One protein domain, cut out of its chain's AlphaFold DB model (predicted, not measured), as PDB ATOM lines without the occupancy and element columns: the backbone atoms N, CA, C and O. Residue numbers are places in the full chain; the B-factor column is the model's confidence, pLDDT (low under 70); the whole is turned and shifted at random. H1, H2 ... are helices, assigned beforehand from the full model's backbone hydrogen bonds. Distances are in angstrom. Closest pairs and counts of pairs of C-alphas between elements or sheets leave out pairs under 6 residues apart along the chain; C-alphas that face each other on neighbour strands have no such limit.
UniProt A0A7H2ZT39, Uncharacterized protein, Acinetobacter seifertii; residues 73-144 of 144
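What this domain is: This is residues 73 to 144 of the 144 residues of an uncharacterized protein of Acinetobacter seifertii (UniProt A0A7H2ZT39). Six helices make a small compact body in which H3 and H4, the two longest, run opposite ways with only a few close C-alphas between them, H6 packing on both. H1 crosses the first part of H4 on another side, short H2 packs on H4 near its last residues, and short H5 makes the corner between H4 and H6. The printed part has 72 residues, with six named helices in the order H1 to H6 and no named strand, and the class is all helix. It is compact, with a radius of gyration of the C-alphas of 11.1 A, and spans 28 by 27 by 18 A.

How they stand to each other: H1, residues 76 to 83, touches residues 115 to 119 alone of H4, residues 114 to 126; they run the same way at a steep tilt of 47 degrees, and their closest C-alphas, Leu 78 and Tyr 115, are 6.0 A apart. H2, residues 89 to 92, touches H4, the closest C-alphas being those of Glu 91 and Val 126 at 6.0 A. H3, residues 94 to 105, is close to H4 but not clearly touching it, with the closest C-alphas, Pro 94 and Leu 123, 6.0 A apart; they run opposite ways at a shallow tilt of 23 degrees. H4 is the hub, touching four other helices. H5, residues 128 to 132, touches H4 only at the corner, and only just, with 3 pairs of C-alphas within 8 A; the closest are those of Ile 124 and Ile 130 at 6.1 A. H6, residues 134 to 143, touches H4, opposite ways at a tilt of 36 degrees, only just steep, with the C-alphas of Lys 117 and Ala 143 closest at 5.4 A. H6 also touches H3, the same way at a steep tilt of 56 degrees, with the C-alphas of Asp 102 and Ser 135 closest at 6.0 A. H1 and H3 are apart, as are H1 and H6. Every O i to N i+4 pair is within hydrogen-bond range in H1, H3, H4 and H6; H5 has 0 of 1, with 1 of 2 O i to N i+3 pairs within range, and H2 is too short for an O i to N i+4 pair.

Where its parts are: H1 begins at C-alpha 76 (36.105, 19.227, -5.860) and is 10.3 A long; H2 is 5.1 A and H3 16.4 A. H4 begins at C-alpha 114 (40.928, 23.919, -16.389) and is 18.8 A long. H5 is 8.6 A, and H6, 14.4 A, ends at C-alpha 143 (47.262, 20.329, -17.784).

The domain as a whole: The two C-alphas farthest apart, those of Lys 86 and Ile 109, are 29.2 A apart. The printed part has no cut and no long link; the link from H3 to H4, 8 residues, is short, and the others are tight. The mean pLDDT of the printed part is 82.4, and it is under 70 at residues 73 to 74, 85 to 87, 107 to 113 and 144, the chain's last residue.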
ATOM      1  N   THR A  73      39.554  13.022 -11.806       68.31
ATOM      2  CA  THR A  73      39.585  14.272 -12.598       68.31
ATOM      3  C   THR A  73      38.526  15.297 -12.206       68.31
ATOM      4  O   THR A  73      38.773  16.495 -12.313       68.31
ATOM      5  N   GLY A  74      37.370  14.842 -11.715       67.56
ATOM      6  CA  GLY A  74      36.272  15.685 -11.233       67.56
ATOM      7  C   GLY A  74      36.368  16.091  -9.759       67.56
ATOM      8  O   GLY A  74      35.350  16.460  -9.175       67.56
ATOM      9  N   SER A  75      37.538  15.972  -9.121       73.19
ATOM     10  CA  SER A  75      37.653  16.264  -7.693       73.19
ATOM     11  C   SER A  75      37.332  17.724  -7.374       73.19
ATOM     12  O   SER A  75      37.900  18.664  -7.938       73.19
ATOM     13  N   LEU A  76      36.484  17.909  -6.363       81.94
ATOM     14  CA  LEU A  76      36.105  19.227  -5.860       81.94
ATOM     15  C   LEU A  76      37.287  19.963  -5.218       81.94
ATOM     16  O   LEU A  76      37.233  21.179  -5.058       81.94
ATOM     17  N   PHE A  77      38.363  19.256  -4.865       85.75
ATOM     18  CA  PHE A  77      39.538  19.856  -4.244       85.75
ATOM     19  C   PHE A  77      40.168  20.957  -5.108       85.75
ATOM     20  O   PHE A  77      40.391  22.058  -4.609       85.75
ATOM     21  N   LEU A  78      40.403  20.700  -6.403       85.69
ATOM     22  CA  LEU A  78      41.030  21.682  -7.302       85.69
ATOM     23  C   LEU A  78      40.148  22.923  -7.482       85.69
ATOM     24  O   LEU A  78      40.641  24.051  -7.473       85.69
ATOM     25  N   TYR A  79      38.833  22.713  -7.590       84.25
ATOM     26  CA  TYR A  79      37.852  23.794  -7.622       84.25
ATOM     27  C   TYR A  79      37.929  24.651  -6.354       84.25
ATOM     28  O   TYR A  79      38.061  25.874  -6.439       84.25
ATOM     29  N   ARG A  80      37.887  24.016  -5.176       85.38
ATOM     30  CA  ARG A  80      37.912  24.712  -3.885       85.38
ATOM     31  C   ARG A  80      39.227  25.449  -3.662       85.38
ATOM     32  O   ARG A  80      39.190  26.577  -3.199       85.38
ATOM     33  N   LEU A  81      40.357  24.888  -4.085       85.25
ATOM     34  CA  LEU A  81      41.664  25.547  -3.996       85.25
ATOM     35  C   LEU A  81      41.752  26.842  -4.832       85.25
ATOM     36  O   LEU A  81      42.570  27.709  -4.550       85.25
ATOM     37  N   ILE A  82      40.917  26.999  -5.864       83.88
ATOM     38  CA  ILE A  82      40.846  28.240  -6.655       83.88
ATOM     39  C   ILE A  82      39.740  29.179  -6.178       83.88
ATOM     40  O   ILE A  82      39.929  30.395  -6.180       83.88
ATOM     41  N   LYS A  83      38.561  28.641  -5.854       79.62
ATOM     42  CA  LYS A  83      37.341  29.430  -5.624       79.62
ATOM     43  C   LYS A  83      37.020  29.675  -4.158       79.62
ATOM     44  O   LYS A  83      36.398  30.683  -3.853       79.62
ATOM     45  N   ASP A  84      37.414  28.757  -3.291       71.44
ATOM     46  CA  ASP A  84      37.039  28.706  -1.876       71.44
ATOM     47  C   ASP A  84      38.285  28.574  -0.984       71.44
ATOM     48  O   ASP A  84      38.216  28.087   0.142       71.44
ATOM     49  N   ASP A  85      39.448  28.991  -1.495       67.81
ATOM     50  CA  ASP A  85      40.690  29.009  -0.732       67.81
ATOM     51  C   ASP A  85      40.668  30.187   0.238       67.81
ATOM     52  O   ASP A  85      41.289  31.228   0.029       67.81
ATOM     53  N   LYS A  86      39.913  30.008   1.324       64.75
ATOM     54  CA  LYS A  86      39.747  30.979   2.414       64.75
ATOM     55  C   LYS A  86      41.063  31.328   3.114       64.75
ATOM     56  O   LYS A  86      41.088  32.220   3.955       64.75
ATOM     57  N   VAL A  87      42.137  30.607   2.806       66.19
ATOM     58  CA  VAL A  87      43.390  30.623   3.557       66.19
ATOM     59  C   VAL A  87      44.572  31.048   2.694       66.19
ATOM     60  O   VAL A  87      45.659  31.296   3.224       66.19
ATOM     61  N   PHE A  88      44.367  31.201   1.387       80.69
ATOM     62  CA  PHE A  88      45.424  31.581   0.460       80.69
ATOM     63  C   PHE A  88      46.596  30.589   0.531       80.69
ATOM     64  O   PHE A  88      47.758  30.974   0.689       80.69
ATOM     65  N   LEU A  89      46.295  29.286   0.488       84.50
ATOM     66  CA  LEU A  89      47.301  28.221   0.524       84.50
ATOM     67  C   LEU A  89      48.296  28.353  -0.632       84.50
ATOM     68  O   LEU A  89      49.485  28.094  -0.449       84.50
ATOM     69  N   LEU A  90      47.824  28.794  -1.801       86.38
ATOM     70  CA  LEU A  90      48.664  29.024  -2.979       86.38
ATOM     71  C   LEU A  90      49.668  30.162  -2.776       86.38
ATOM     72  O   LEU A  90      50.751  30.130  -3.352       86.38
ATOM     73  N   GLU A  91      49.322  31.154  -1.963       87.88
ATOM     74  CA  GLU A  91      50.170  32.290  -1.628       87.88
ATOM     75  C   GLU A  91      51.130  31.967  -0.477       87.88
ATOM     76  O   GLU A  91      52.305  32.329  -0.534       87.88
ATOM     77  N   LYS A  92      50.642  31.281   0.564       87.69
ATOM     78  CA  LYS A  92      51.410  30.994   1.785       87.69
ATOM     79  C   LYS A  92      52.376  29.820   1.632       87.69
ATOM     80  O   LYS A  92      53.488  29.892   2.147       87.69
ATOM     81  N   TYR A  93      51.958  28.755   0.945       89.25
ATOM     82  CA  TYR A  93      52.678  27.474   0.889       89.25
ATOM     83  C   TYR A  93      52.778  26.920  -0.544       89.25
ATOM     84  O   TYR A  93      52.322  25.808  -0.835       89.25
ATOM     85  N   PRO A  94      53.351  27.689  -1.488       89.94
ATOM     86  CA  PRO A  94      53.303  27.343  -2.904       89.94
ATOM     87  C   PRO A  94      54.096  26.067  -3.246       89.94
ATOM     88  O   PRO A  94      53.744  25.355  -4.187       89.94
ATOM     89  N   GLU A  95      55.149  25.738  -2.492       90.88
ATOM     90  CA  GLU A  95      55.948  24.527  -2.726       90.88
ATOM     91  C   GLU A  95      55.258  23.273  -2.192       90.88
ATOM     92  O   GLU A  95      55.211  22.244  -2.863       90.88
ATOM     93  N   GLU A  96      54.671  23.359  -1.005       90.75
ATOM     94  CA  GLU A  96      53.955  22.261  -0.376       90.75
ATOM     95  C   GLU A  96      52.678  21.921  -1.135       90.75
ATOM     96  O   GLU A  96      52.353  20.741  -1.286       90.75
ATOM     97  N   VAL A  97      51.981  22.934  -1.658       90.75
ATOM     98  CA  VAL A  97      50.836  22.717  -2.545       90.75
ATOM     99  C   VAL A  97      51.281  22.057  -3.848       90.75
ATOM    100  O   VAL A  97      50.615  21.133  -4.309       90.75
ATOM    101  N   LEU A  98      52.422  22.449  -4.426       91.25
ATOM    102  CA  LEU A  98      52.946  21.784  -5.619       91.25
ATOM    103  C   LEU A  98      53.240  20.297  -5.363       91.25
ATOM    104  O   LEU A  98      52.856  19.451  -6.170       91.25
ATOM    105  N   LEU A  99      53.888  19.974  -4.242       90.44
ATOM    106  CA  LEU A  99      54.170  18.590  -3.846       90.44
ATOM    107  C   LEU A  99      52.885  17.791  -3.602       90.44
ATOM    108  O   LEU A  99      52.791  16.627  -3.996       90.44
ATOM    109  N   LEU A 100      51.884  18.421  -2.986       90.38
ATOM    110  CA  LEU A 100      50.566  17.830  -2.792       90.38
ATOM    111  C   LEU A 100      49.909  17.509  -4.142       90.38
ATOM    112  O   LEU A 100      49.487  16.379  -4.362       90.38
ATOM    113  N   LEU A 101      49.879  18.457  -5.080       89.06
ATOM    114  CA  LEU A 101      49.325  18.237  -6.420       89.06
ATOM    115  C   LEU A 101      50.063  17.123  -7.173       89.06
ATOM    116  O   LEU A 101      49.421  16.268  -7.782       89.06
ATOM    117  N   ASP A 102      51.394  17.092  -7.082       89.06
ATOM    118  CA  ASP A 102      52.232  16.060  -7.701       89.06
ATOM    119  C   ASP A 102      51.842  14.654  -7.219       89.06
ATOM    120  O   ASP A 102      51.698  13.732  -8.028       89.06
ATOM    121  N   LYS A 103      51.592  14.514  -5.911       88.44
ATOM    122  CA  LYS A 103      51.148  13.268  -5.275       88.44
ATOM    123  C   LYS A 103      49.740  12.856  -5.711       88.44
ATOM    124  O   LYS A 103      49.513  11.674  -5.972       88.44
ATOM    125  N   LEU A 104      48.809  13.807  -5.769       86.69
ATOM    126  CA  LEU A 104      47.389  13.550  -6.030       86.69
ATOM    127  C   LEU A 104      47.094  13.213  -7.495       86.69
ATOM    128  O   LEU A 104      46.248  12.364  -7.772       86.69
ATOM    129  N   ILE A 105      47.786  13.867  -8.425       83.19
ATOM    130  CA  ILE A 105      47.619  13.664  -9.871       83.19
ATOM    131  C   ILE A 105      48.490  12.490 -10.342       83.19
ATOM    132  O   ILE A 105      48.088  11.656 -11.161       83.19
ATOM    133  N   GLY A 106      49.694  12.361  -9.775       76.31
ATOM    134  CA  GLY A 106      50.665  11.353 -10.178       76.31
ATOM    135  C   GLY A 106      51.052  11.498 -11.653       76.31
ATOM    136  O   GLY A 106      51.386  12.589 -12.111       76.31
ATOM    137  N   SER A 107      51.031  10.378 -12.379       63.22
ATOM    138  CA  SER A 107      51.419  10.277 -13.799       63.22
ATOM    139  C   SER A 107      50.227  10.108 -14.749       63.22
ATOM    140  O   SER A 107      50.411   9.690 -15.889       63.22
ATOM    141  N   ARG A 108      48.992  10.306 -14.272       62.84
ATOM    142  CA  ARG A 108      47.803  10.070 -15.097       62.84
ATOM    143  C   ARG A 108      47.604  11.240 -16.055       62.84
ATOM    144  O   ARG A 108      47.378  12.360 -15.616       62.84
ATOM    145  N   ILE A 109      47.668  10.955 -17.352       55.44
ATOM    146  CA  ILE A 109      47.243  11.872 -18.416       55.44
ATOM    147  C   ILE A 109      45.736  11.662 -18.596       55.44
ATOM    148  O   ILE A 109      45.272  11.072 -19.567       55.44
ATOM    149  N   GLU A 110      44.970  12.037 -17.581       62.44
ATOM    150  CA  GLU A 110      43.522  12.187 -17.718       62.44
ATOM    151  C   GLU A 110      43.244  13.669 -18.015       62.44
ATOM    152  O   GLU A 110      44.056  14.524 -17.661       62.44
ATOM    153  N   HIS A 111      42.138  13.993 -18.695       59.38
ATOM    154  CA  HIS A 111      41.745  15.391 -18.913       59.38
ATOM    155  C   HIS A 111      41.386  16.018 -17.558       59.38
ATOM    156  O   HIS A 111      40.239  15.960 -17.116       59.38
ATOM    157  N   TYR A 112      42.389  16.560 -16.870       63.66
ATOM    158  CA  TYR A 112      42.182  17.350 -15.671       63.66
ATOM    159  C   TYR A 112      41.564  18.685 -16.066       63.66
ATOM    160  O   TYR A 112      41.916  19.293 -17.075       63.66
ATOM    161  N   ASP A 113      40.605  19.113 -15.260       63.97
ATOM    162  CA  ASP A 113      39.830  20.312 -15.524       63.97
ATOM    163  C   ASP A 113      40.726  21.567 -15.573       63.97
ATOM    164  O   ASP A 113      41.817  21.613 -14.989       63.97
ATOM    165  N   HIS A 114      40.239  22.631 -16.216       77.88
ATOM    166  CA  HIS A 114      40.928  23.919 -16.389       77.88
ATOM    167  C   HIS A 114      41.451  24.536 -15.072       77.88
ATOM    168  O   HIS A 114      42.311  25.421 -15.087       77.88
ATOM    169  N   TYR A 115      40.957  24.070 -13.920       83.94
ATOM    170  CA  TYR A 115      41.452  24.430 -12.596       83.94
ATOM    171  C   TYR A 115      42.929  24.092 -12.387       83.94
ATOM    172  O   TYR A 115      43.633  24.925 -11.823       83.94
ATOM    173  N   LEU A 116      43.433  22.945 -12.866       85.94
ATOM    174  CA  LEU A 116      44.842  22.577 -12.665       85.94
ATOM    175  C   LEU A 116      45.779  23.613 -13.296       85.94
ATOM    176  O   LEU A 116      46.674  24.129 -12.630       85.94
ATOM    177  N   LYS A 117      45.516  23.981 -14.552       87.25
ATOM    178  CA  LYS A 117      46.267  25.021 -15.264       87.25
ATOM    179  C   LYS A 117      46.254  26.347 -14.505       87.25
ATOM    180  O   LYS A 117      47.305  26.916 -14.229       87.25
ATOM    181  N   ARG A 118      45.070  26.781 -14.064       88.25
ATOM    182  CA  ARG A 118      44.908  28.021 -13.285       88.25
ATOM    183  C   ARG A 118      45.681  27.998 -11.968       88.25
ATOM    184  O   ARG A 118      46.229  29.028 -11.579       88.25
ATOM    185  N   ILE A 119      45.732  26.853 -11.286       89.19
ATOM    186  CA  ILE A 119      46.524  26.687 -10.062       89.19
ATOM    187  C   ILE A 119      48.013  26.850 -10.377       89.19
ATOM    188  O   ILE A 119      48.695  27.623  -9.709       89.19
ATOM    189  N   LEU A 120      48.513  26.172 -11.413       89.31
ATOM    190  CA  LEU A 120      49.922  26.236 -11.809       89.31
ATOM    191  C   LEU A 120      50.352  27.647 -12.235       89.31
ATOM    192  O   LEU A 120      51.451  28.077 -11.877       89.31
ATOM    193  N   ASP A 121      49.487  28.375 -12.946       90.25
ATOM    194  CA  ASP A 121      49.721  29.767 -13.341       90.25
ATOM    195  C   ASP A 121      49.762  30.696 -12.115       90.25
ATOM    196  O   ASP A 121      50.647  31.553 -11.991       90.25
ATOM    197  N   LYS A 122      48.849  30.491 -11.156       90.38
ATOM    198  CA  LYS A 122      48.838  31.241  -9.894       90.38
ATOM    199  C   LYS A 122      50.097  30.962  -9.063       90.38
ATOM    200  O   LYS A 122      50.696  31.904  -8.554       90.38
ATOM    201  N   LEU A 123      50.562  29.711  -9.001       90.38
ATOM    202  CA  LEU A 123      51.803  29.345  -8.305       90.38
ATOM    203  C   LEU A 123      53.036  30.043  -8.895       90.38
ATOM    204  O   LEU A 123      53.873  30.528  -8.138       90.38
ATOM    205  N   ILE A 124      53.141  30.149 -10.225       90.88
ATOM    206  CA  ILE A 124      54.218  30.928 -10.866       90.88
ATOM    207  C   ILE A 124      54.120  32.405 -10.509       90.88
ATOM    208  O   ILE A 124      55.146  33.038 -10.267       90.88
ATOM    209  N   THR A 125      52.905  32.949 -10.502       90.19
ATOM    210  CA  THR A 125      52.675  34.366 -10.203       90.19
ATOM    211  C   THR A 125      53.149  34.709  -8.791       90.19
ATOM    212  O   THR A 125      53.805  35.727  -8.594       90.19
ATOM    213  N   VAL A 126      52.875  33.831  -7.822       90.50
ATOM    214  CA  VAL A 126      53.322  33.975  -6.429       90.50
ATOM    215  C   VAL A 126      54.825  33.726  -6.292       90.50
ATOM    216  O   VAL A 126      55.529  34.500  -5.648       90.50
ATOM    217  N   LYS A 127      55.335  32.637  -6.881       90.50
ATOM    218  CA  LYS A 127      56.735  32.220  -6.752       90.50
ATOM    219  C   LYS A 127      57.310  31.816  -8.114       90.50
ATOM    220  O   LYS A 127      57.303  30.635  -8.469       90.50
ATOM    221  N   PRO A 128      57.916  32.755  -8.864       88.88
ATOM    222  CA  PRO A 128      58.406  32.495 -10.221       88.88
ATOM    223  C   PRO A 128      59.483  31.408 -10.321       88.88
ATOM    224  O   PRO A 128      59.688  30.834 -11.392       88.88
ATOM    225  N   THR A 129      60.183  31.106  -9.224       89.94
ATOM    226  CA  THR A 129      61.211  30.056  -9.174       89.94
ATOM    227  C   THR A 129      60.626  28.640  -9.233       89.94
ATOM    228  O   THR A 129      61.357  27.711  -9.574       89.94
ATOM    229  N   ILE A 130      59.317  28.460  -8.996       88.56
ATOM    230  CA  ILE A 130      58.640  27.149  -9.037       88.56
ATOM    231  C   ILE A 130      58.716  26.480 -10.411       88.56
ATOM    232  O   ILE A 130      58.782  25.256 -10.487       88.56
ATOM    233  N   LYS A 131      58.812  27.250 -11.499       86.06
ATOM    234  CA  LYS A 131      58.961  26.711 -12.865       86.06
ATOM    235  C   LYS A 131      60.199  25.817 -13.058       86.06
ATOM    236  O   LYS A 131      60.280  25.048 -14.019       86.06
ATOM    237  N   ASN A 132      61.190  25.948 -12.173       87.81
ATOM    238  CA  ASN A 132      62.404  25.133 -12.194       87.81
ATOM    239  C   ASN A 132      62.190  23.749 -11.570       87.81
ATOM    240  O   ASN A 132      63.002  22.858 -11.794       87.81
ATOM    241  N   ASN A 133      61.104  23.558 -10.819       89.38
ATOM    242  CA  ASN A 133      60.770  22.287 -10.201       89.38
ATOM    243  C   ASN A 133      60.259  21.295 -11.263       89.38
ATOM    244  O   ASN A 133      59.383  21.617 -12.072       89.38
ATOM    245  N   SER A 134      60.794  20.072 -11.250       87.25
ATOM    246  CA  SER A 134      60.395  18.992 -12.157       87.25
ATOM    247  C   SER A 134      58.911  18.644 -12.042       87.25
ATOM    248  O   SER A 134      58.269  18.390 -13.058       87.25
ATOM    249  N   SER A 135      58.349  18.694 -10.830       88.06
ATOM    250  CA  SER A 135      56.924  18.447 -10.581       88.06
ATOM    251  C   SER A 135      56.038  19.466 -11.286       88.06
ATOM    252  O   SER A 135      55.048  19.099 -11.908       88.06
ATOM    253  N   TRP A 136      56.429  20.744 -11.274       89.88
ATOM    254  CA  TRP A 136      55.669  21.787 -11.958       89.88
ATOM    255  C   TRP A 136      55.631  21.558 -13.469       89.88
ATOM    256  O   TRP A 136      54.565  21.627 -14.074       89.88
ATOM    257  N   ARG A 137      56.778  21.227 -14.078       87.12
ATOM    258  CA  ARG A 137      56.862  20.951 -15.523       87.12
ATOM    259  C   ARG A 137      55.984  19.766 -15.916       87.12
ATOM    260  O   ARG A 137      55.196  19.889 -16.846       87.12
ATOM    261  N   ARG A 138      56.054  18.674 -15.147       87.00
ATOM    262  CA  ARG A 138      55.228  17.478 -15.359       87.00
ATOM    263  C   ARG A 138      53.736  17.795 -15.268       87.00
ATOM    264  O   ARG A 138      52.967  17.414 -16.141       87.00
ATOM    265  N   LEU A 139      53.321  18.503 -14.219       87.12
ATOM    266  CA  LEU A 139      51.918  18.879 -14.036       87.12
ATOM    267  C   LEU A 139      51.432  19.838 -15.130       87.12
ATOM    268  O   LEU A 139      50.278  19.748 -15.535       87.12
ATOM    269  N   LYS A 140      52.304  20.717 -15.641       86.38
ATOM    270  CA  LYS A 140      51.979  21.605 -16.762       86.38
ATOM    271  C   LYS A 140      51.705  20.824 -18.046       86.38
ATOM    272  O   LYS A 140      50.738  21.129 -18.730       86.38
ATOM    273  N   GLU A 141      52.528  19.825 -18.353       85.12
ATOM    274  CA  GLU A 141      52.327  18.953 -19.519       85.12
ATOM    275  C   GLU A 141      51.004  18.183 -19.433       85.12
ATOM    276  O   GLU A 141      50.314  18.037 -20.436       85.12
ATOM    277  N   ILE A 142      50.616  17.744 -18.230       81.69
ATOM    278  CA  ILE A 142      49.327  17.074 -17.992       81.69
ATOM    279  C   ILE A 142      48.144  18.049 -18.137       81.69
ATOM    280  O   ILE A 142      47.066  17.645 -18.563       81.69
ATOM    281  N   ALA A 143      48.327  19.324 -17.782       78.31
ATOM    282  CA  ALA A 143      47.262  20.329 -17.784       78.31
ATOM    283  C   ALA A 143      46.908  20.894 -19.176       78.31
ATOM    284  O   ALA A 143      45.831  21.476 -19.312       78.31
ATOM    285  N   GLY A 144      47.781  20.731 -20.180       66.81
ATOM    286  CA  GLY A 144      47.581  21.239 -21.550       66.81
ATOM    287  C   GLY A 144      47.969  22.701 -21.763       66.81
ATOM    288  O   GLY A 144      47.412  23.614 -21.104       66.81
TER     289      GLY A 144